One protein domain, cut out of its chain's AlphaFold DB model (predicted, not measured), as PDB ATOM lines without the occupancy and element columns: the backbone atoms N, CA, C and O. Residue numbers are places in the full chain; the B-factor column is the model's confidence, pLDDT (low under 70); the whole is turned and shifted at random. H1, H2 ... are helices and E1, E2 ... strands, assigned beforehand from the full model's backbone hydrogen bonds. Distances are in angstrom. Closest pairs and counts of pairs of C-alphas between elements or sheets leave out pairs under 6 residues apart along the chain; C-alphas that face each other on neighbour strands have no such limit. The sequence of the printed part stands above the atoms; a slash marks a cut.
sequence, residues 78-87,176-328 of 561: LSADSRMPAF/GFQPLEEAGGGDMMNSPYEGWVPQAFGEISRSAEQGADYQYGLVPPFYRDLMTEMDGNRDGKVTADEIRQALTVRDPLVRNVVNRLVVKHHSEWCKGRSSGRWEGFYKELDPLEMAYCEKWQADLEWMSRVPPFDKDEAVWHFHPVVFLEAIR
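This is residues 78 to 87 and 176 to 328 of the 561 residues of the protein "EF-hand domain-containing protein" of Cronobacter dublinensis 1210 (UniProt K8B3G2). A small three-stranded sheet lies, along the longest axis, between two helical parts that are apart from each other: a loose cluster of H2, H3, H4 and H5 toward one end, and H6 with the long H7 at the other end. H1 and H8 are single helices near the sheet, and the loop of residues 213 to 218 sticks out beyond the cluster. The printed part has 163 residues with eight named helices and three named strands, in the order H1 E1 H2 H3 H4 H5 E2 H6 H7 E3 H8, and its class is mostly helix. The sheet is mixed, in the order E1 E2 E3, with E1 and E2 parallel and E2 and E3 antiparallel. The whole is only just compact, close to loose, with a radius of gyration of the C-alphas of 18.0 A, and only just flat, with spans of 54 by 42 by 23 A.

H1 is residues 84 to 87 and begins at C-alpha 84, (262.828, 304.260, 150.503). After the cut come E1, residues 178 to 181, 10.1 A long, and H2, residues 196 to 211, 23.4 A long, from C-alpha 196 at (252.393, 294.048, 144.388). H3 is residues 222 to 229, H4 residues 240 to 247 and H5 residues 252 to 258, with lengths of 9.2 A, 10.6 A and 10.0 A. E2, residues 261 to 265, measures 12.1 A. H6 is residues 279 to 282, and H7, residues 287 to 300, is 20.1 A long. E3 is residues 315 to 318, 10.0 A long, and H8, residues 320 to 327, is 11.0 A long and ends at C-alpha 327, (260.346, 316.636, 145.912).

E2 is the inner strand, with E1 and E3 as edge strands. E1 and E2 are parallel at 16 degrees, with N 264 and O 180 within hydrogen-bond range at 2.8 A. E1, H2, H3, H4, H5 and E2 form a strand-helix-strand unit, two parallel neighbour strands with helices between them along the chain. E2 and E3 are antiparallel at 156 degrees, with N 317 and O 263 at 2.8 A. Residues 78 to 79 make a short antiparallel pairing with residues 316 to 317 of E3. H1 is on the sheet but only grazes it with residues 84 to 86; H2 also only grazes it, with residues 196 to 203. H2 and H5 touch, opposite ways at a shallow tilt of 21 degrees, the closest C-alphas being those of Ile 204 and Val 254, 5.8 A apart. H3 is close to H2 but not clearly touching, with the C-alphas of Ser 205 and Tyr 223 at 6.3 A. H3 and H4 are likewise close but not clearly touching, the C-alphas of Leu 226 and Ala 246 being 8.0 A apart. H6 and H7 are close but not clearly touching, with the C-alphas of Tyr 282 and Met 290 at 6.4 A. H8 is not on the sheet, and H7 and H8 are apart. In H3, H4, H5, H7 and H8 every O i to N i+4 pair is within hydrogen-bond range, in H2 10 of 12 are, and H1 and H6 are too short for such a pair.

The C-alphas of Tyr 214 and Pro 287, the two farthest apart, are 55.9 A from each other. Residues 88 to 175 are not printed, and C-alphas 87 and 176 are 13.3 A apart across this cut. The links E1 to H2, E2 to H6 and H7 to E3 are long. The mean pLDDT of the printed part is 75.4, and 59 residues are under 70, among them residues 201 to 254.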
ATOM      1  N   LEU A  78     264.707 306.265 139.150       93.44
ATOM      2  CA  LEU A  78     265.147 305.017 139.762       93.44
ATOM      3  C   LEU A  78     265.924 305.290 141.048       93.44
ATOM      4  O   LEU A  78     266.635 306.292 141.152       93.44
ATOM      5  N   SER A  79     265.838 304.382 142.020       94.19
ATOM      6  CA  SER A  79     266.657 304.450 143.232       94.19
ATOM      7  C   SER A  79     267.023 303.070 143.765       94.19
ATOM      8  O   SER A  79     266.171 302.199 143.918       94.19
ATOM      9  N   ALA A  80     268.294 302.897 144.123       93.25
ATOM     10  CA  ALA A  80     268.785 301.723 144.841       93.25
ATOM     11  C   ALA A  80     268.742 301.901 146.377       93.25
ATOM     12  O   ALA A  80     269.266 301.065 147.113       93.25
ATOM     13  N   ASP A  81     268.158 302.993 146.896       93.19
ATOM     14  CA  ASP A  81     268.147 303.260 148.338       93.19
ATOM     15  C   ASP A  81     267.207 302.292 149.074       93.19
ATOM     16  O   ASP A  81     265.982 302.314 148.924       93.19
ATOM     17  N   SER A  82     267.782 301.452 149.930       90.38
ATOM     18  CA  SER A  82     267.038 300.483 150.740       90.38
ATOM     19  C   SER A  82     266.135 301.129 151.795       90.38
ATOM     20  O   SER A  82     265.272 300.459 152.357       90.38
ATOM     21  N   ARG A  83     266.294 302.430 152.062       93.50
ATOM     22  CA  ARG A  83     265.515 303.187 153.052       93.50
ATOM     23  C   ARG A  83     264.282 303.855 152.451       93.50
ATOM     24  O   ARG A  83     263.645 304.640 153.149       93.50
ATOM     25  N   MET A  84     263.926 303.575 151.196       94.50
ATOM     26  CA  MET A  84     262.828 304.260 150.503       94.50
ATOM     27  C   MET A  84     261.505 304.306 151.296       94.50
ATOM     28  O   MET A  84     260.940 305.392 151.410       94.50
ATOM     29  N   PRO A  85     261.030 303.229 151.957       93.00
ATOM     30  CA  PRO A  85     259.816 303.320 152.776       93.00
ATOM     31  C   PRO A  85     259.932 304.331 153.934       93.00
ATOM     32  O   PRO A  85     258.979 305.045 154.255       93.00
ATOM     33  N   ALA A  86     261.118 304.445 154.543       93.81
ATOM     34  CA  ALA A  86     261.395 305.456 155.561       93.81
ATOM     35  C   ALA A  86     261.496 306.861 154.944       93.81
ATOM     36  O   ALA A  86     260.954 307.809 155.501       93.81
ATOM     37  N   PHE A  87     262.122 307.000 153.772       94.62
ATOM     38  CA  PHE A  87     262.168 308.267 153.039       94.62
ATOM     39  C   PHE A  87     260.758 308.812 152.760       94.62
ATOM     40  O   PHE A  87     260.487 309.972 153.055       94.62
ATOM     41  N   GLY A 176     250.087 310.395 149.436       86.25
ATOM     42  CA  GLY A 176     249.574 309.201 148.767       86.25
ATOM     43  C   GLY A 176     250.643 308.332 148.106       86.25
ATOM     44  O   GLY A 176     250.272 307.404 147.397       86.25
ATOM     45  N   PHE A 177     251.939 308.609 148.301       91.69
ATOM     46  CA  PHE A 177     253.005 307.744 147.785       91.69
ATOM     47  C   PHE A 177     253.066 306.419 148.543       91.69
ATOM     48  O   PHE A 177     253.129 306.404 149.774       91.69
ATOM     49  N   GLN A 178     253.059 305.310 147.806       88.44
ATOM     50  CA  GLN A 178     252.915 303.968 148.369       88.44
ATOM     51  C   GLN A 178     254.072 303.064 147.934       88.44
ATOM     52  O   GLN A 178     254.207 302.806 146.736       88.44
ATOM     53  N   PRO A 179     254.895 302.570 148.879       92.06
ATOM     54  CA  PRO A 179     255.929 301.600 148.565       92.06
ATOM     55  C   PRO A 179     255.308 300.213 148.375       92.06
ATOM     56  O   PRO A 179     254.612 299.713 149.260       92.06
ATOM     57  N   LEU A 180     255.595 299.583 147.242       89.50
ATOM     58  CA  LEU A 180     255.271 298.191 146.947       89.50
ATOM     59  C   LEU A 180     256.553 297.462 146.550       89.50
ATOM     60  O   LEU A 180     257.420 298.058 145.923       89.50
ATOM     61  N   GLU A 181     256.684 296.186 146.891       88.50
ATOM     62  CA  GLU A 181     257.869 295.395 146.547       88.50
ATOM     63  C   GLU A 181     257.449 294.080 145.898       88.50
ATOM     64  O   GLU A 181     256.488 293.435 146.331       88.50
ATOM     65  N   GLU A 182     258.181 293.684 144.861       85.31
ATOM     66  CA  GLU A 182     258.126 292.321 144.352       85.31
ATOM     67  C   GLU A 182     258.608 291.342 145.447       85.31
ATOM     68  O   GLU A 182     259.505 291.637 146.241       85.31
ATOM     69  N   ALA A 183     257.972 290.179 145.521       73.56
ATOM     70  CA  ALA A 183     258.227 289.158 146.533       73.56
ATOM     71  C   ALA A 183     258.942 287.920 145.964       73.56
ATOM     72  O   ALA A 183     259.458 287.104 146.734       73.56
ATOM     73  N   GLY A 184     258.917 287.730 144.644       66.12
ATOM     74  CA  GLY A 184     259.443 286.547 143.975       66.12
ATOM     75  C   GLY A 184     260.959 286.553 143.818       66.12
ATOM     76  O   GLY A 184     261.645 287.556 143.993       66.12
ATOM     77  N   GLY A 185     261.503 285.392 143.441       68.38
ATOM     78  CA  GLY A 185     262.936 285.179 143.195       68.38
ATOM     79  C   GLY A 185     263.491 285.894 141.955       68.38
ATOM     80  O   GLY A 185     264.554 285.505 141.476       68.38
ATOM     81  N   GLY A 186     262.766 286.891 141.434       71.31
ATOM     82  CA  GLY A 186     263.204 287.798 140.383       71.31
ATOM     83  C   GLY A 186     263.221 287.226 138.966       71.31
ATOM     84  O   GLY A 186     264.021 287.684 138.156       71.31
ATOM     85  N   ASP A 187     262.369 286.235 138.677       82.62
ATOM     86  CA  ASP A 187     262.024 285.848 137.301       82.62
ATOM     87  C   ASP A 187     261.093 286.914 136.713       82.62
ATOM     88  O   ASP A 187     260.004 287.159 137.241       82.62
ATOM     89  N   MET A 188     261.523 287.534 135.614       80.88
ATOM     90  CA  MET A 188     260.842 288.683 135.010       80.88
ATOM     91  C   MET A 188     259.428 288.339 134.533       80.88
ATOM     92  O   MET A 188     258.550 289.201 134.529       80.88
ATOM     93  N   MET A 189     259.171 287.069 134.204       79.69
ATOM     94  CA  MET A 189     257.848 286.618 133.768       79.69
ATOM     95  C   MET A 189     256.856 286.472 134.920       79.69
ATOM     96  O   MET A 189     255.652 286.416 134.676       79.69
ATOM     97  N   ASN A 190     257.332 286.407 136.165       78.12
ATOM     98  CA  ASN A 190     256.465 286.238 137.327       78.12
ATOM     99  C   ASN A 190     256.010 287.569 137.925       78.12
ATOM    100  O   ASN A 190     254.926 287.598 138.499       78.12
ATOM    101  N   SER A 191     256.771 288.656 137.745       73.56
ATOM    102  CA  SER A 191     256.506 289.959 138.375       73.56
ATOM    103  C   SER A 191     255.062 290.474 138.201       73.56
ATOM    104  O   SER A 191     254.459 290.846 139.210       73.56
ATOM    105  N   PRO A 192     254.423 290.407 137.010       66.88
ATOM    106  CA  PRO A 192     253.019 290.817 136.845       66.88
ATOM    107  C   PRO A 192     252.002 290.002 137.668       66.88
ATOM    108  O   PRO A 192     250.876 290.446 137.884       66.88
ATOM    109  N   TYR A 193     252.380 288.809 138.127       70.25
ATOM    110  CA  TYR A 193     251.531 287.898 138.901       70.25
ATOM    111  C   TYR A 193     251.843 287.926 140.402       70.25
ATOM    112  O   TYR A 193     251.258 287.169 141.181       70.25
ATOM    113  N   GLU A 194     252.778 288.774 140.825       72.56
ATOM    114  CA  GLU A 194     253.179 288.890 142.218       72.56
ATOM    115  C   GLU A 194     252.266 289.812 143.019       72.56
ATOM    116  O   GLU A 194     251.484 290.588 142.482       72.56
ATOM    117  N   GLY A 195     252.384 289.738 144.349       68.81
ATOM    118  CA  GLY A 195     251.485 290.403 145.288       68.81
ATOM    119  C   GLY A 195     251.426 291.930 145.183       68.81
ATOM    120  O   GLY A 195     250.448 292.503 145.661       68.81
ATOM    121  N   TRP A 196     252.405 292.593 144.560       73.88
ATOM    122  CA  TRP A 196     252.393 294.048 144.388       73.88
ATOM    123  C   TRP A 196     251.310 294.516 143.399       73.88
ATOM    124  O   TRP A 196     250.689 295.551 143.630       73.88
ATOM    125  N   VAL A 197     250.997 293.725 142.365       70.69
ATOM    126  CA  VAL A 197     249.940 294.032 141.385       70.69
ATOM    127  C   VAL A 197     248.539 294.036 142.021       70.69
ATOM    128  O   VAL A 197     247.872 295.072 141.977       70.69
ATOM    129  N   PRO A 198     248.060 292.965 142.689       65.94
ATOM    130  CA  PRO A 198     246.763 292.990 143.360       65.94
ATOM    131  C   PRO A 198     246.721 293.992 144.525       65.94
ATOM    132  O   PRO A 198     245.648 294.521 144.815       65.94
ATOM    133  N   GLN A 199     247.852 294.304 145.173       71.62
ATOM    134  CA  GLN A 199     247.924 295.390 146.161       71.62
ATOM    135  C   GLN A 199     247.661 296.759 145.516       71.62
ATOM    136  O   GLN A 199     246.809 297.498 146.012       71.62
ATOM    137  N   ALA A 200     248.300 297.061 144.379       71.00
ATOM    138  CA  ALA A 200     248.059 298.288 143.619       71.00
ATOM    139  C   ALA A 200     246.586 298.418 143.181       71.00
ATOM    140  O   ALA A 200     245.962 299.460 143.384       71.00
ATOM    141  N   PHE A 201     245.979 297.344 142.663       67.56
ATOM    142  CA  PHE A 201     244.555 297.347 142.294       67.56
ATOM    143  C   PHE A 201     243.616 297.479 143.501       67.56
ATOM    144  O   PHE A 201     242.586 298.152 143.411       67.56
ATOM    145  N   GLY A 202     243.971 296.901 144.652       65.62
ATOM    146  CA  GLY A 202     243.228 297.086 145.899       65.62
ATOM    147  C   GLY A 202     243.201 298.543 146.381       65.62
ATOM    148  O   GLY A 202     242.198 298.995 146.937       65.62
ATOM    149  N   GLU A 203     244.277 299.294 146.150       66.69
ATOM    150  CA  GLU A 203     244.381 300.730 146.458       66.69
ATOM    151  C   GLU A 203     243.569 301.592 145.477       66.69
ATOM    152  O   GLU A 203     242.841 302.503 145.887       66.69
ATOM    153  N   ILE A 204     243.608 301.247 144.184       64.19
ATOM    154  CA  ILE A 204     242.765 301.871 143.153       64.19
ATOM    155  C   ILE A 204     241.282 301.677 143.492       64.19
ATOM    156  O   ILE A 204     240.518 302.643 143.478       64.19
ATOM    157  N   SER A 205     240.881 300.456 143.869       60.41
ATOM    158  CA  SER A 205     239.499 300.144 144.259       60.41
ATOM    159  C   SER A 205     239.026 301.004 145.435       60.41
ATOM    160  O   SER A 205     237.936 301.570 145.376       60.41
ATOM    161  N   ARG A 206     239.842 301.148 146.487       64.62
ATOM    162  CA  ARG A 206     239.510 301.994 147.649       64.62
ATOM    163  C   ARG A 206     239.385 303.474 147.294       64.62
ATOM    164  O   ARG A 206     238.526 304.161 147.836       64.62
ATOM    165  N   SER A 207     240.226 303.969 146.391       60.28
ATOM    166  CA  SER A 207     240.194 305.376 145.977       60.28
ATOM    167  C   SER A 207     238.996 305.680 145.072       60.28
ATOM    168  O   SER A 207     238.384 306.739 145.191       60.28
ATOM    169  N   ALA A 208     238.590 304.730 144.227       57.06
ATOM    170  CA  ALA A 208     237.393 304.856 143.397       57.06
ATOM    171  C   ALA A 208     236.090 304.873 144.222       57.06
ATOM    172  O   ALA A 208     235.162 305.611 143.889       57.06
ATOM    173  N   GLU A 209     236.023 304.135 145.339       60.47
ATOM    174  CA  GLU A 209     234.892 304.196 146.285       60.47
ATOM    175  C   GLU A 209     234.688 305.604 146.867       60.47
ATOM    176  O   GLU A 209     233.561 306.008 147.168       60.47
ATOM    177  N   GLN A 210     235.760 306.392 146.970       55.47
ATOM    178  CA  GLN A 210     235.680 307.769 147.436       55.47
ATOM    179  C   GLN A 210     235.090 308.706 146.371       55.47
ATOM    180  O   GLN A 210     234.482 309.690 146.745       55.47
ATOM    181  N   GLY A 211     235.147 308.435 145.065       50.88
ATOM    182  CA  GLY A 211     234.708 309.381 144.017       50.88
ATOM    183  C   GLY A 211     233.209 309.433 143.693       50.88
ATOM    184  O   GLY A 211     232.761 310.344 143.003       50.88
ATOM    185  N   ALA A 212     232.409 308.476 144.166       51.59
ATOM    186  CA  ALA A 212     231.026 308.330 143.708       51.59
ATOM    187  C   ALA A 212     230.061 309.287 144.435       51.59
ATOM    188  O   ALA A 212     229.606 308.994 145.537       51.59
ATOM    189  N   ASP A 213     229.772 310.437 143.831       52.22
ATOM    190  CA  ASP A 213     228.528 311.198 143.996       52.22
ATOM    191  C   ASP A 213     228.276 311.958 142.680       52.22
ATOM    192  O   ASP A 213     229.074 312.801 142.289       52.22
ATOM    193  N   TYR A 214     227.150 311.652 142.024       37.03
ATOM    194  CA  TYR A 214     226.657 312.100 140.703       37.03
ATOM    195  C   TYR A 214     226.971 311.226 139.472       37.03
ATOM    196  O   TYR A 214     228.088 311.123 138.990       37.03
ATOM    197  N   GLN A 215     225.876 310.651 138.945       40.56
ATOM    198  CA  GLN A 215     225.680 310.023 137.629       40.56
ATOM    199  C   GLN A 215     226.812 309.122 137.114       40.56
ATOM    200  O   GLN A 215     227.493 309.485 136.175       40.56
ATOM    201  N   TYR A 216     226.923 307.912 137.660       36.47
ATOM    202  CA  TYR A 216     226.888 306.635 136.924       36.47
ATOM    203  C   TYR A 216     226.808 305.528 137.980       36.47
ATOM    204  O   TYR A 216     227.757 305.252 138.708       36.47
ATOM    205  N   GLY A 217     225.625 304.936 138.131       43.88
ATOM    206  CA  GLY A 217     225.411 303.840 139.065       43.88
ATOM    207  C   GLY A 217     226.001 302.557 138.505       43.88
ATOM    208  O   GLY A 217     225.248 301.811 137.903       43.88
ATOM    209  N   LEU A 218     227.312 302.353 138.672       44.78
ATOM    210  CA  LEU A 218     228.029 301.067 138.659       44.78
ATOM    211  C   LEU A 218     229.500 301.287 139.087       44.78
ATOM    212  O   LEU A 218     230.431 301.054 138.332       44.78
ATOM    213  N   VAL A 219     229.727 301.713 140.325       47.19
ATOM    214  CA  VAL A 219     230.993 301.494 141.046       47.19
ATOM    215  C   VAL A 219     230.563 301.295 142.498       47.19
ATOM    216  O   VAL A 219     229.960 302.236 143.013       47.19
ATOM    217  N   PRO A 220     230.710 300.120 143.160       51.41
ATOM    218  CA  PRO A 220     231.793 299.124 143.122       51.41
ATOM    219  C   PRO A 220     231.290 297.646 143.086       51.41
ATOM    220  O   PRO A 220     231.180 296.965 144.110       51.41
ATOM    221  N   PRO A 221     230.871 297.150 141.916       47.53
ATOM    222  CA  PRO A 221     231.273 295.814 141.429       47.53
ATOM    223  C   PRO A 221     232.234 295.911 140.242       47.53
ATOM    224  O   PRO A 221     233.178 295.142 140.168       47.53
ATOM    225  N   PHE A 222     232.099 296.973 139.445       44.78
ATOM    226  CA  PHE A 222     232.858 297.242 138.224       44.78
ATOM    227  C   PHE A 222     234.381 297.100 138.333       44.78
ATOM    228  O   PHE A 222     234.964 296.644 137.375       44.78
ATOM    229  N   TYR A 223     235.053 297.434 139.446       51.88
ATOM    230  CA  TYR A 223     236.520 297.259 139.560       51.88
ATOM    231  C   TYR A 223     236.948 295.850 139.998       51.88
ATOM    232  O   TYR A 223     238.021 295.388 139.623       51.88
ATOM    233  N   ARG A 224     236.103 295.142 140.759       51.81
ATOM    234  CA  ARG A 224     236.285 293.700 141.006       51.81
ATOM    235  C   ARG A 224     235.954 292.903 139.749       51.81
ATOM    236  O   ARG A 224     236.658 291.951 139.432       51.81
ATOM    237  N   ASP A 225     234.938 293.346 139.018       49.53
ATOM    238  CA  ASP A 225     234.576 292.843 137.704       49.53
ATOM    239  C   ASP A 225     235.642 293.232 136.677       49.53
ATOM    240  O   ASP A 225     235.980 292.384 135.885       49.53
ATOM    241  N   LEU A 226     236.280 294.407 136.756       50.62
ATOM    242  CA  LEU A 226     237.422 294.792 135.919       50.62
ATOM    243  C   LEU A 226     238.600 293.866 136.195       50.62
ATOM    244  O   LEU A 226     239.172 293.376 135.249       50.62
ATOM    245  N   MET A 227     238.915 293.523 137.447       51.50
ATOM    246  CA  MET A 227     239.915 292.477 137.740       51.50
ATOM    247  C   MET A 227     239.502 291.087 137.224       51.50
ATOM    248  O   MET A 227     240.363 290.259 136.954       51.50
ATOM    249  N   THR A 228     238.198 290.828 137.079       54.31
ATOM    250  CA  THR A 228     237.628 289.575 136.544       54.31
ATOM    251  C   THR A 228     237.448 289.606 135.008       54.31
ATOM    252  O   THR A 228     237.323 288.557 134.387       54.31
ATOM    253  N   GLU A 229     237.413 290.791 134.387       48.72
ATOM    254  CA  GLU A 229     237.259 291.068 132.946       48.72
ATOM    255  C   GLU A 229     238.613 291.352 132.280       48.72
ATOM    256  O   GLU A 229     238.796 291.019 131.115       48.72
ATOM    257  N   MET A 230     239.556 291.935 133.027       52.53
ATOM    258  CA  MET A 230     240.989 292.006 132.731       52.53
ATOM    259  C   MET A 230     241.636 290.634 132.806       52.53
ATOM    260  O   MET A 230     242.734 290.488 132.320       52.53
ATOM    261  N   ASP A 231     241.012 289.654 133.446       57.22
ATOM    262  CA  ASP A 231     241.344 288.246 133.258       57.22
ATOM    263  C   ASP A 231     240.435 287.728 132.133       57.22
ATOM    264  O   ASP A 231     239.450 287.014 132.355       57.22
ATOM    265  N   GLY A 232     240.678 288.206 130.907       54.03
ATOM    266  CA  GLY A 232     239.773 288.033 129.769       54.03
ATOM    267  C   GLY A 232     239.601 286.569 129.364       54.03
ATOM    268  O   GLY A 232     238.578 286.190 128.782       54.03
ATOM    269  N   ASN A 233     240.576 285.726 129.712       60.22
ATOM    270  CA  ASN A 233     240.539 284.279 129.516       60.22
ATOM    271  C   ASN A 233     240.045 283.504 130.762       60.22
ATOM    272  O   ASN A 233     239.781 282.302 130.650       60.22
ATOM    273  N   ARG A 234     239.833 284.187 131.897       58.69
ATOM    274  CA  ARG A 234     239.376 283.648 133.188       58.69
ATOM    275  C   ARG A 234     240.267 282.533 133.731       58.69
ATOM    276  O   ARG A 234     239.758 281.567 134.311       58.69
ATOM    277  N   ASP A 235     241.573 282.627 133.505       60.81
ATOM    278  CA  ASP A 235     242.547 281.638 133.967       60.81
ATOM    279  C   ASP A 235     243.102 281.943 135.373       60.81
ATOM    280  O   ASP A 235     243.869 281.149 135.934       60.81
ATOM    281  N   GLY A 236     242.656 283.050 135.976       52.41
ATOM    282  CA  GLY A 236     243.102 283.550 137.268       52.41
ATOM    283  C   GLY A 236     244.388 284.376 137.198       52.41
ATOM    284  O   GLY A 236     244.974 284.644 138.251       52.41
ATOM    285  N   LYS A 237     244.853 284.750 135.999       50.75
ATOM    286  CA  LYS A 237     246.085 285.503 135.748       50.75
ATOM    287  C   LYS A 237     245.795 286.684 134.816       50.75
ATOM    288  O   LYS A 237     245.108 286.554 133.819       50.75
ATOM    289  N   VAL A 238     246.360 287.850 135.127       53.00
ATOM    290  CA  VAL A 238     246.186 289.070 134.320       53.00
ATOM    291  C   VAL A 238     247.433 289.293 133.465       53.00
ATOM    292  O   VAL A 238     248.540 289.383 133.999       53.00
ATOM    293  N   THR A 239     247.275 289.386 132.146       55.09
ATOM    294  CA  THR A 239     248.386 289.603 131.207       55.09
ATOM    295  C   THR A 239     248.837 291.067 131.167       55.09
ATOM    296  O   THR A 239     248.110 291.992 131.539       55.09
ATOM    297  N   ALA A 240     250.048 291.313 130.658       56.12
ATOM    298  CA  ALA A 240     250.598 292.664 130.519       56.12
ATOM    299  C   ALA A 240     249.714 293.595 129.664       56.12
ATOM    300  O   ALA A 240     249.586 294.784 129.962       56.12
ATOM    301  N   ASP A 241     249.065 293.063 128.626       55.25
ATOM    302  CA  ASP A 241     248.190 293.846 127.751       55.25
ATOM    303  C   ASP A 241     246.871 294.232 128.439       55.25
ATOM    304  O   ASP A 241     246.363 295.340 128.240       55.25
ATOM    305  N   GLU A 242     246.348 293.359 129.300       56.84
ATOM    306  CA  GLU A 242     245.155 293.621 130.111       56.84
ATOM    307  C   GLU A 242     245.440 294.679 131.192       56.84
ATOM    308  O   GLU A 242     244.642 295.602 131.385       56.84
ATOM    309  N   ILE A 243     246.628 294.637 131.811       60.34
ATOM    310  CA  ILE A 243     247.117 295.687 132.722       60.34
ATOM    311  C   ILE A 243     247.237 297.025 131.983       60.34
ATOM    312  O   ILE A 243     246.718 298.044 132.446       60.34
ATOM    313  N   ARG A 244     247.880 297.036 130.808       61.88
ATOM    314  CA  ARG A 244     248.079 298.250 130.005       61.88
ATOM    315  C   ARG A 244     246.751 298.914 129.647       61.88
ATOM    316  O   ARG A 244     246.635 300.129 129.774       61.88
ATOM    317  N   GLN A 245     245.748 298.143 129.228       59.91
ATOM    318  CA  GLN A 245     244.422 298.677 128.896       59.91
ATOM    319  C   GLN A 245     243.723 299.286 130.119       59.91
ATOM    320  O   GLN A 245     243.192 300.396 130.022       59.91
ATOM    321  N   ALA A 246     243.791 298.634 131.279       56.34
ATOM    322  CA  ALA A 246     243.205 299.142 132.519       56.34
ATOM    323  C   ALA A 246     243.879 300.424 133.039       56.34
ATOM    324  O   ALA A 246     243.210 301.310 133.570       56.34
ATOM    325  N   LEU A 247     245.191 300.577 132.834       58.28
ATOM    326  CA  LEU A 247     245.933 301.785 133.217       58.28
ATOM    327  C   LEU A 247     245.636 303.003 132.319       58.28
ATOM    328  O   LEU A 247     245.992 304.125 132.675       58.28
ATOM    329  N   THR A 248     244.944 302.830 131.183       58.50
ATOM    330  CA  THR A 248     244.515 303.957 130.324       58.50
ATOM    331  C   THR A 248     243.241 304.666 130.796       58.50
ATOM    332  O   THR A 248     242.803 305.638 130.164       58.50
ATOM    333  N   VAL A 249     242.640 304.216 131.904       56.88
ATOM    334  CA  VAL A 249     241.442 304.829 132.490       56.88
ATOM    335  C   VAL A 249     241.728 306.295 132.837       56.88
ATOM    336  O   VAL A 249     242.557 306.614 133.683       56.88
ATOM    337  N   ARG A 250     241.009 307.213 132.178       55.53
ATOM    338  CA  ARG A 250     241.174 308.674 132.321       55.53
ATOM    339  C   ARG A 250     240.589 309.249 133.616       55.53
ATOM    340  O   ARG A 250     240.480 310.468 133.732       55.53
ATOM    341  N   ASP A 251     240.190 308.397 134.555       62.06
ATOM    342  CA  ASP A 251     239.621 308.839 135.820       62.06
ATOM    343  C   ASP A 251     240.697 309.550 136.669       62.06
ATOM    344  O   ASP A 251     241.763 308.972 136.924       62.06
ATOM    345  N   PRO A 252     240.463 310.802 137.103       59.62
ATOM    346  CA  PRO A 252     241.445 311.564 137.869       59.62
ATOM    347  C   PRO A 252     241.873 310.908 139.188       59.62
ATOM    348  O   PRO A 252     243.031 311.060 139.572       59.62
ATOM    349  N   LEU A 253     240.986 310.172 139.869       63.62
ATOM    350  CA  LEU A 253     241.297 309.505 141.138       63.62
ATOM    351  C   LEU A 253     242.174 308.279 140.908       63.62
ATOM    352  O   LEU A 253     243.155 308.088 141.624       63.62
ATOM    353  N   VAL A 254     241.883 307.500 139.865       65.69
ATOM    354  CA  VAL A 254     242.728 306.363 139.463       65.69
ATOM    355  C   VAL A 254     244.126 306.846 139.087       65.69
ATOM    356  O   VAL A 254     245.122 306.335 139.602       65.69
ATOM    357  N   ARG A 255     244.214 307.893 138.261       70.50
ATOM    358  CA  ARG A 255     245.493 308.512 137.891       70.50
ATOM    359  C   ARG A 255     246.260 309.029 139.112       70.50
ATOM    360  O   ARG A 255     247.484 308.927 139.145       70.50
ATOM    361  N   ASN A 256     245.561 309.573 140.109       72.25
ATOM    362  CA  ASN A 256     246.175 310.084 141.335       72.25
ATOM    363  C   ASN A 256     246.896 308.984 142.134       72.25
ATOM    364  O   ASN A 256     247.978 309.247 142.662       72.25
ATOM    365  N   VAL A 257     246.313 307.779 142.180       74.81
ATOM    366  CA  VAL A 257     246.884 306.591 142.838       74.81
ATOM    367  C   VAL A 257     248.023 306.004 142.016       74.81
ATOM    368  O   VAL A 257     249.134 305.882 142.523       74.81
ATOM    369  N   VAL A 258     247.778 305.690 140.737       77.69
ATOM    370  CA  VAL A 258     248.768 305.047 139.849       77.69
ATOM    371  C   VAL A 258     250.058 305.861 139.783       77.69
ATOM    372  O   VAL A 258     251.148 305.314 139.913       77.69
ATOM    373  N   ASN A 259     249.946 307.187 139.674       83.62
ATOM    374  CA  ASN A 259     251.109 308.068 139.577       83.62
ATOM    375  C   ASN A 259     251.899 308.221 140.892       83.62
ATOM    376  O   ASN A 259     252.901 308.934 140.915       83.62
ATOM    377  N   ARG A 260     251.445 307.604 141.986       88.81
ATOM    378  CA  ARG A 260     252.084 307.638 143.308       88.81
ATOM    379  C   ARG A 260     252.509 306.257 143.807       88.81
ATOM    380  O   ARG A 260     253.007 306.138 144.926       88.81
ATOM    381  N   LEU A 261     252.370 305.225 142.980       88.88
ATOM    382  CA  LEU A 261     252.984 303.935 143.255       88.88
ATOM    383  C   LEU A 261     254.508 304.066 143.157       88.88
ATOM    384  O   LEU A 261     255.039 304.657 142.215       88.88
ATOM    385  N   VAL A 262     255.196 303.526 144.158       93.25
ATOM    386  CA  VAL A 262     256.654 303.443 144.238       93.25
ATOM    387  C   VAL A 262     256.984 301.964 144.340       93.25
ATOM    388  O   VAL A 262     256.853 301.374 145.409       93.25
ATOM    389  N   VAL A 263     257.324 301.337 143.217       90.44
ATOM    390  CA  VAL A 263     257.409 299.872 143.132       90.44
ATOM    391  C   VAL A 263     258.865 299.442 143.062       90.44
ATOM    392  O   VAL A 263     259.616 299.933 142.224       90.44
ATOM    393  N   LYS A 264     259.275 298.529 143.940       92.19
ATOM    394  CA  LYS A 264     260.584 297.892 143.899       92.19
ATOM    395  C   LYS A 264     260.503 296.612 143.085       92.19
ATOM    396  O   LYS A 264     259.867 295.656 143.529       92.19
ATOM    397  N   HIS A 265     261.151 296.597 141.929       88.88
ATOM    398  CA  HIS A 265     261.256 295.396 141.108       88.88
ATOM    399  C   HIS A 265     262.572 295.344 140.327       88.88
ATOM    400  O   HIS A 265     263.252 296.364 140.151       88.88
ATOM    401  N   HIS A 266     262.948 294.151 139.867       89.31
ATOM    402  CA  HIS A 266     264.062 294.000 138.932       89.31
ATOM    403  C   HIS A 266     263.750 294.755 137.635       89.31
ATOM    404  O   HIS A 266     262.617 294.769 137.159       89.31
ATOM    405  N   SER A 267     264.764 295.423 137.098       88.00
ATOM    406  CA  SER A 267     264.650 296.241 135.894       88.00
ATOM    407  C   SER A 267     265.014 295.431 134.660       88.00
ATOM    408  O   SER A 267     266.014 294.710 134.663       88.00
ATOM    409  N   GLU A 268     264.253 295.594 133.582       86.12
ATOM    410  CA  GLU A 268     264.553 294.995 132.283       86.12
ATOM    411  C   GLU A 268     265.866 295.494 131.670       86.12
ATOM    412  O   GLU A 268     266.438 294.840 130.798       86.12
ATOM    413  N   TRP A 269     266.380 296.615 132.176       89.69
ATOM    414  CA  TRP A 269     267.623 297.238 131.734       89.69
ATOM    415  C   TRP A 269     268.879 296.704 132.441       89.69
ATOM    416  O   TRP A 269     269.979 297.191 132.158       89.69
ATOM    417  N   CYS A 270     268.729 295.751 133.373       88.56
ATOM    418  CA  CYS A 270     269.822 295.170 134.156       88.56
ATOM    419  C   CYS A 270     270.020 293.689 133.840       88.56
ATOM    420  O   CYS A 270     269.228 292.852 134.260       88.56
ATOM    421  N   LYS A 271     271.143 293.380 133.181       83.75
ATOM    422  CA  LYS A 271     271.565 292.031 132.757       83.75
ATOM    423  C   LYS A 271     270.537 291.296 131.867       83.75
ATOM    424  O   LYS A 271     269.338 291.242 132.107       83.75
ATOM    425  N   GLY A 272     271.029 290.649 130.813       83.06
ATOM    426  CA  GLY A 272     270.182 289.858 129.915       83.06
ATOM    427  C   GLY A 272     269.912 288.440 130.428       83.06
ATOM    428  O   GLY A 272     270.025 288.138 131.621       83.06
ATOM    429  N   ARG A 273     269.646 287.524 129.491       82.44
ATOM    430  CA  ARG A 273     269.472 286.077 129.727       82.44
ATOM    431  C   ARG A 273     270.475 285.445 130.700       82.44
ATOM    432  O   ARG A 273     270.100 284.569 131.472       82.44
ATOM    433  N   SER A 274     271.733 285.889 130.694       82.00
ATOM    434  CA  SER A 274     272.807 285.343 131.538       82.00
ATOM    435  C   SER A 274     272.556 285.454 133.049       82.00
ATOM    436  O   SER A 274     273.198 284.738 133.815       82.00
ATOM    437  N   SER A 275     271.620 286.304 133.480       84.81
ATOM    438  CA  SER A 275     271.154 286.376 134.873       84.81
ATOM    439  C   SER A 275     270.316 285.160 135.298       84.81
ATOM    440  O   SER A 275     270.133 284.924 136.489       84.81
ATOM    441  N   GLY A 276     269.780 284.392 134.345       86.56
ATOM    442  CA  GLY A 276     268.816 283.316 134.591       86.56
ATOM    443  C   GLY A 276     267.378 283.799 134.822       86.56
ATOM    444  O   GLY A 276     266.457 282.985 134.828       86.56
ATOM    445  N   ARG A 277     267.155 285.112 134.959       85.25
ATOM    446  CA  ARG A 277     265.844 285.720 135.263       85.25
ATOM    447  C   ARG A 277     264.870 285.702 134.097       85.25
ATOM    448  O   ARG A 277     263.664 285.727 134.295       85.25
ATOM    449  N   TRP A 278     265.406 285.651 132.885       87.50
ATOM    450  CA  TRP A 278     264.631 285.615 131.650       87.50
ATOM    451  C   TRP A 278     264.397 284.191 131.140       87.50
ATOM    452  O   TRP A 278     263.796 284.013 130.087       87.50
ATOM    453  N   GLU A 279     264.848 283.154 131.853       86.19
ATOM    454  CA  GLU A 279     264.679 281.767 131.398       86.19
ATOM    455  C   GLU A 279     263.203 281.381 131.233       86.19
ATOM    456  O   GLU A 279     262.889 280.533 130.407       86.19
ATOM    457  N   GLY A 280     262.278 282.006 131.971       84.94
ATOM    458  CA  GLY A 280     260.842 281.892 131.705       84.94
ATOM    459  C   GLY A 280     260.463 282.371 130.299       84.94
ATOM    460  O   GLY A 280     259.811 281.638 129.565       84.94
ATOM    461  N   PHE A 281     260.932 283.562 129.914       85.44
ATOM    462  CA  PHE A 281     260.656 284.209 128.627       85.44
ATOM    463  C   PHE A 281     261.239 283.424 127.446       85.44
ATOM    464  O   PHE A 281     260.552 283.155 126.466       85.44
ATOM    465  N   TYR A 282     262.498 282.992 127.553       87.94
ATOM    466  CA  TYR A 282     263.199 282.322 126.453       87.94
ATOM    467  C   TYR A 282     262.729 280.886 126.178       87.94
ATOM    468  O   TYR A 282     263.064 280.337 125.130       87.94
ATOM    469  N   LYS A 283     261.977 280.251 127.089       87.25
ATOM    470  CA  LYS A 283     261.535 278.850 126.937       87.25
ATOM    471  C   LYS A 283     260.620 278.615 125.742       87.25
ATOM    472  O   LYS A 283     260.605 277.501 125.223       87.25
ATOM    473  N   GLU A 284     259.837 279.618 125.363       83.88
ATOM    474  CA  GLU A 284     258.786 279.482 124.350       83.88
ATOM    475  C   GLU A 284     259.211 280.000 122.968       83.88
ATOM    476  O   GLU A 284     258.486 279.797 122.000       83.88
ATOM    477  N   LEU A 285     260.399 280.606 122.868       86.88
ATOM    478  CA  LEU A 285     260.904 281.235 121.650       86.88
ATOM    479  C   LEU A 285     261.633 280.247 120.733       86.88
ATOM    480  O   LEU A 285     262.366 279.357 121.185       86.88
ATOM    481  N   ASP A 286     261.502 280.449 119.424       89.12
ATOM    482  CA  ASP A 286     262.293 279.721 118.437       89.12
ATOM    483  C   ASP A 286     263.758 280.226 118.376       89.12
ATOM    484  O   ASP A 286     264.090 281.289 118.906       89.12
ATOM    485  N   PRO A 287     264.694 279.483 117.750       89.81
ATOM    486  CA  PRO A 287     266.104 279.875 117.705       89.81
ATOM    487  C   PRO A 287     266.408 281.260 117.111       89.81
ATOM    488  O   PRO A 287     267.390 281.883 117.518       89.81
ATOM    489  N   LEU A 288     265.618 281.736 116.145       86.31
ATOM    490  CA  LEU A 288     265.783 283.058 115.539       86.31
ATOM    491  C   LEU A 288     265.255 284.155 116.465       86.31
ATOM    492  O   LEU A 288     265.932 285.168 116.646       86.31
ATOM    493  N   GLU A 289     264.095 283.934 117.079       85.69
ATOM    494  CA  GLU A 289     263.515 284.845 118.073       85.69
ATOM    495  C   GLU A 289     264.429 284.986 119.291       85.69
ATOM    496  O   GLU A 289     264.744 286.101 119.705       85.69
ATOM    497  N   MET A 290     264.946 283.865 119.807       88.06
ATOM    498  CA  MET A 290     265.920 283.868 120.899       88.06
ATOM    499  C   MET A 290     267.151 284.706 120.548       88.06
ATOM    500  O   MET A 290     267.549 285.555 121.342       88.06
ATOM    501  N   ALA A 291     267.737 284.503 119.362       87.75
ATOM    502  CA  ALA A 291     268.923 285.243 118.934       87.75
ATOM    503  C   ALA A 291     268.649 286.751 118.787       87.75
ATOM    504  O   ALA A 291     269.494 287.571 119.158       87.75
ATOM    505  N   TYR A 292     267.471 287.123 118.277       87.69
ATOM    506  CA  TYR A 292     267.037 288.519 118.218       87.69
ATOM    507  C   TYR A 292     266.890 289.113 119.625       87.69
ATOM    508  O   TYR A 292     267.500 290.142 119.910       87.69
ATOM    509  N   CYS A 293     266.147 288.455 120.520       87.94
ATOM    510  CA  CYS A 293     265.899 288.944 121.875       87.94
ATOM    511  C   CYS A 293     267.182 289.026 122.712       87.94
ATOM    512  O   CYS A 293     267.359 289.983 123.456       87.94
ATOM    513  N   GLU A 294     268.096 288.055 122.598       88.81
ATOM    514  CA  GLU A 294     269.414 288.112 123.252       88.81
ATOM    515  C   GLU A 294     270.230 289.314 122.785       88.81
ATOM    516  O   GLU A 294     270.803 290.022 123.613       88.81
ATOM    517  N   LYS A 295     270.259 289.573 121.472       87.69
ATOM    518  CA  LYS A 295     270.941 290.750 120.934       87.69
ATOM    519  C   LYS A 295     270.276 292.045 121.402       87.69
ATOM    520  O   LYS A 295     270.977 292.946 121.843       87.69
ATOM    521  N   TRP A 296     268.950 292.123 121.323       86.94
ATOM    522  CA  TRP A 296     268.179 293.289 121.749       86.94
ATOM    523  C   TRP A 296     268.429 293.618 123.226       86.94
ATOM    524  O   TRP A 296     268.755 294.758 123.547       86.94
ATOM    525  N   GLN A 297     268.378 292.615 124.111       87.56
ATOM    526  CA  GLN A 297     268.693 292.805 125.528       87.56
ATOM    527  C   GLN A 297     270.143 293.254 125.713       87.56
ATOM    528  O   GLN A 297     270.385 294.207 126.439       87.56
ATOM    529  N   ALA A 298     271.107 292.606 125.052       85.81
ATOM    530  CA  ALA A 298     272.520 292.959 125.187       85.81
ATOM    531  C   ALA A 298     272.841 294.384 124.699       85.81
ATOM    532  O   ALA A 298     273.702 295.037 125.282       85.81
ATOM    533  N   ASP A 299     272.162 294.859 123.652       84.38
ATOM    534  CA  ASP A 299     272.357 296.206 123.103       84.38
ATOM    535  C   ASP A 299     271.713 297.299 123.984       84.38
ATOM    536  O   ASP A 299     272.199 298.430 123.996       84.38
ATOM    537  N   LEU A 300     270.628 296.985 124.707       84.62
ATOM    538  CA  LEU A 300     269.899 297.939 125.561       84.62
ATOM    539  C   LEU A 300     270.257 297.856 127.048       84.62
ATOM    540  O   LEU A 300     269.870 298.732 127.820       84.62
ATOM    541  N   GLU A 301     270.988 296.828 127.465       88.38
ATOM    542  CA  GLU A 301     271.455 296.682 128.837       88.38
ATOM    543  C   GLU A 301     272.441 297.803 129.179       88.38
ATOM    544  O   GLU A 301     273.516 297.935 128.589       88.38
ATOM    545  N   TRP A 302     272.066 298.634 130.147       88.81
ATOM    546  CA  TRP A 302     272.877 299.779 130.554       88.81
ATOM    547  C   TRP A 302     273.136 299.820 132.057       88.81
ATOM    548  O   TRP A 302     274.134 300.409 132.483       88.81
ATOM    549  N   MET A 303     272.288 299.191 132.876       91.56
ATOM    550  CA  MET A 303     272.368 299.311 134.333       91.56
ATOM    551  C   MET A 303     273.621 298.669 134.926       91.56
ATOM    552  O   MET A 303     274.170 299.219 135.879       91.56
ATOM    553  N   SER A 304     274.141 297.580 134.345       89.81
ATOM    554  CA  SER A 304     275.390 296.944 134.803       89.81
ATOM    555  C   SER A 304     276.602 297.875 134.750       89.81
ATOM    556  O   SER A 304     277.622 297.630 135.393       89.81
ATOM    557  N   ARG A 305     276.491 298.964 133.986       89.50
ATOM    558  CA  ARG A 305     277.535 299.968 133.780       89.50
ATOM    559  C   ARG A 305     277.392 301.174 134.707       89.50
ATOM    560  O   ARG A 305     278.211 302.090 134.640       89.50
ATOM    561  N   VAL A 306     276.362 301.186 135.552       89.00
ATOM    562  CA  VAL A 306     276.045 302.262 136.488       89.00
ATOM    563  C   VAL A 306     276.209 301.717 137.913       89.00
ATOM    564  O   VAL A 306     275.388 300.909 138.335       89.00
ATOM    565  N   PRO A 307     277.241 302.130 138.680       90.75
ATOM    566  CA  PRO A 307     277.614 301.464 139.934       90.75
ATOM    567  C   PRO A 307     276.494 301.316 140.982       90.75
ATOM    568  O   PRO A 307     276.444 300.287 141.651       90.75
ATOM    569  N   PRO A 308     275.557 302.275 141.149       89.00
ATOM    570  CA  PRO A 308     274.396 302.062 142.017       89.00
ATOM    571  C   PRO A 308     273.462 300.905 141.611       89.00
ATOM    572  O   PRO A 308     272.703 300.436 142.455       89.00
ATOM    573  N   PHE A 309     273.500 300.452 140.354       91.38
ATOM    574  CA  PHE A 309     272.562 299.489 139.759       91.38
ATOM    575  C   PHE A 309     273.242 298.208 139.231       91.38
ATOM    576  O   PHE A 309     272.581 297.348 138.649       91.38
ATOM    577  N   ASP A 310     274.551 298.036 139.449       89.81
ATOM    578  CA  ASP A 310     275.355 296.962 138.838       89.81
ATOM    579  C   ASP A 310     275.180 295.568 139.479       89.81
ATOM    580  O   ASP A 310     275.634 294.540 138.954       89.81
ATOM    581  N   LYS A 311     274.473 295.516 140.610       87.56
ATOM    582  CA  LYS A 311     274.334 294.312 141.437       87.56
ATOM    583  C   LYS A 311     273.261 293.345 140.973       87.56
ATOM    584  O   LYS A 311     273.255 292.223 141.469       87.56
ATOM    585  N   ASP A 312     272.433 293.720 139.993       86.56
ATOM    586  CA  ASP A 312     271.258 292.931 139.595       86.56
ATOM    587  C   ASP A 312     270.344 292.661 140.796       86.56
ATOM    588  O   ASP A 312     269.989 291.531 141.115       86.56
ATOM    589  N   GLU A 313     270.032 293.735 141.516       89.25
ATOM    590  CA  GLU A 313     269.071 293.767 142.613       89.25
ATOM    591  C   GLU A 313     267.849 294.582 142.177       89.25
ATOM    592  O   GLU A 313     267.952 295.473 141.332       89.25
ATOM    593  N   ALA A 314     266.697 294.299 142.778       89.94
ATOM    594  CA  ALA A 314     265.489 295.087 142.589       89.94
ATOM    595  C   ALA A 314     265.708 296.554 142.997       89.94
ATOM    596  O   ALA A 314     266.219 296.835 144.088       89.94
ATOM    597  N   VAL A 315     265.258 297.485 142.156       93.38
ATOM    598  CA  VAL A 315     265.367 298.934 142.381       93.38
ATOM    599  C   VAL A 315     263.984 299.558 142.475       93.38
ATOM    600  O   VAL A 315     263.007 298.993 141.997       93.38
ATOM    601  N   TRP A 316     263.891 300.715 143.122       95.19
ATOM    602  CA  TRP A 316     262.654 301.479 143.217       95.19
ATOM    603  C   TRP A 316     262.403 302.263 141.937       95.19
ATOM    604  O   TRP A 316     263.280 303.012 141.505       95.19
ATOM    605  N   HIS A 317     261.193 302.140 141.404       93.56
ATOM    606  CA  HIS A 317     260.694 302.848 140.230       93.56
ATOM    607  C   HIS A 317     259.632 303.865 140.638       93.56
ATOM    608  O   HIS A 317     258.794 303.597 141.506       93.56
ATOM    609  N   PHE A 318     259.663 305.039 140.006       94.00
ATOM    610  CA  PHE A 318     258.789 306.164 140.333       94.00
ATOM    611  C   PHE A 318     258.168 306.753 139.073       94.00
ATOM    612  O   PHE A 318     258.818 306.839 138.030       94.00
ATOM    613  N   HIS A 319     256.951 307.288 139.189       90.81
ATOM    614  CA  HIS A 319     256.419 308.142 138.134       90.81
ATOM    615  C   HIS A 319     257.287 309.412 138.020       90.81
ATOM    616  O   HIS A 319     257.269 310.239 138.938       90.81
ATOM    617  N   PRO A 320     257.967 309.659 136.883       88.12
ATOM    618  CA  PRO A 320     259.013 310.678 136.785       88.12
ATOM    619  C   PRO A 320     258.489 312.088 137.070       88.12
ATOM    620  O   PRO A 320     259.091 312.834 137.825       88.12
ATOM    621  N   VAL A 321     257.322 312.451 136.532       85.88
ATOM    622  CA  VAL A 321     256.768 313.804 136.723       85.88
ATOM    623  C   VAL A 321     256.214 314.015 138.134       85.88
ATOM    624  O   VAL A 321     256.580 314.976 138.798       85.88
ATOM    625  N   VAL A 322     255.331 313.130 138.608       87.12
ATOM    626  CA  VAL A 322     254.632 313.318 139.890       87.12
ATOM    627  C   VAL A 322     255.578 313.198 141.084       87.12
ATOM    628  O   VAL A 322     255.456 313.978 142.025       87.12
ATOM    629  N   PHE A 323     256.543 312.277 141.041       92.50
ATOM    630  CA  PHE A 323     257.527 312.151 142.113       92.50
ATOM    631  C   PHE A 323     258.482 313.351 142.159       92.50
ATOM    632  O   PHE A 323     258.658 313.933 143.229       92.50
ATOM    633  N   LEU A 324     259.046 313.764 141.014       90.31
ATOM    634  CA  LEU A 324     259.956 314.917 140.961       90.31
ATOM    635  C   LEU A 324     259.260 316.220 141.368       90.31
ATOM    636  O   LEU A 324     259.862 317.029 142.067       90.31
ATOM    637  N   GLU A 325     257.990 316.398 140.999       84.44
ATOM    638  CA  GLU A 325     257.174 317.534 141.440       84.44
ATOM    639  C   GLU A 325     257.004 317.553 142.967       84.44
ATOM    640  O   GLU A 325     257.140 318.601 143.593       84.44
ATOM    641  N   ALA A 326     256.769 316.398 143.597       88.88
ATOM    642  CA  ALA A 326     256.592 316.321 145.048       88.88
ATOM    643  C   ALA A 326     257.874 316.689 145.823       88.88
ATOM    644  O   ALA A 326     257.811 317.320 146.882       88.88
ATOM    645  N   ILE A 327     259.047 316.347 145.283       89.56
ATOM    646  CA  ILE A 327     260.346 316.636 145.912       89.56
ATOM    647  C   ILE A 327     261.008 317.924 145.399       89.56
ATOM    648  O   ILE A 327     262.123 318.246 145.823       89.56
ATOM    649  N   ARG A 328     260.345 318.670 144.504       84.94
ATOM    650  CA  ARG A 328     260.904 319.876 143.877       84.94
ATOM    651  C   ARG A 328     261.252 320.928 144.923       84.94
ATOM    652  O   ARG A 328     260.475 321.191 145.832       84.94
TER     653      ARG A 328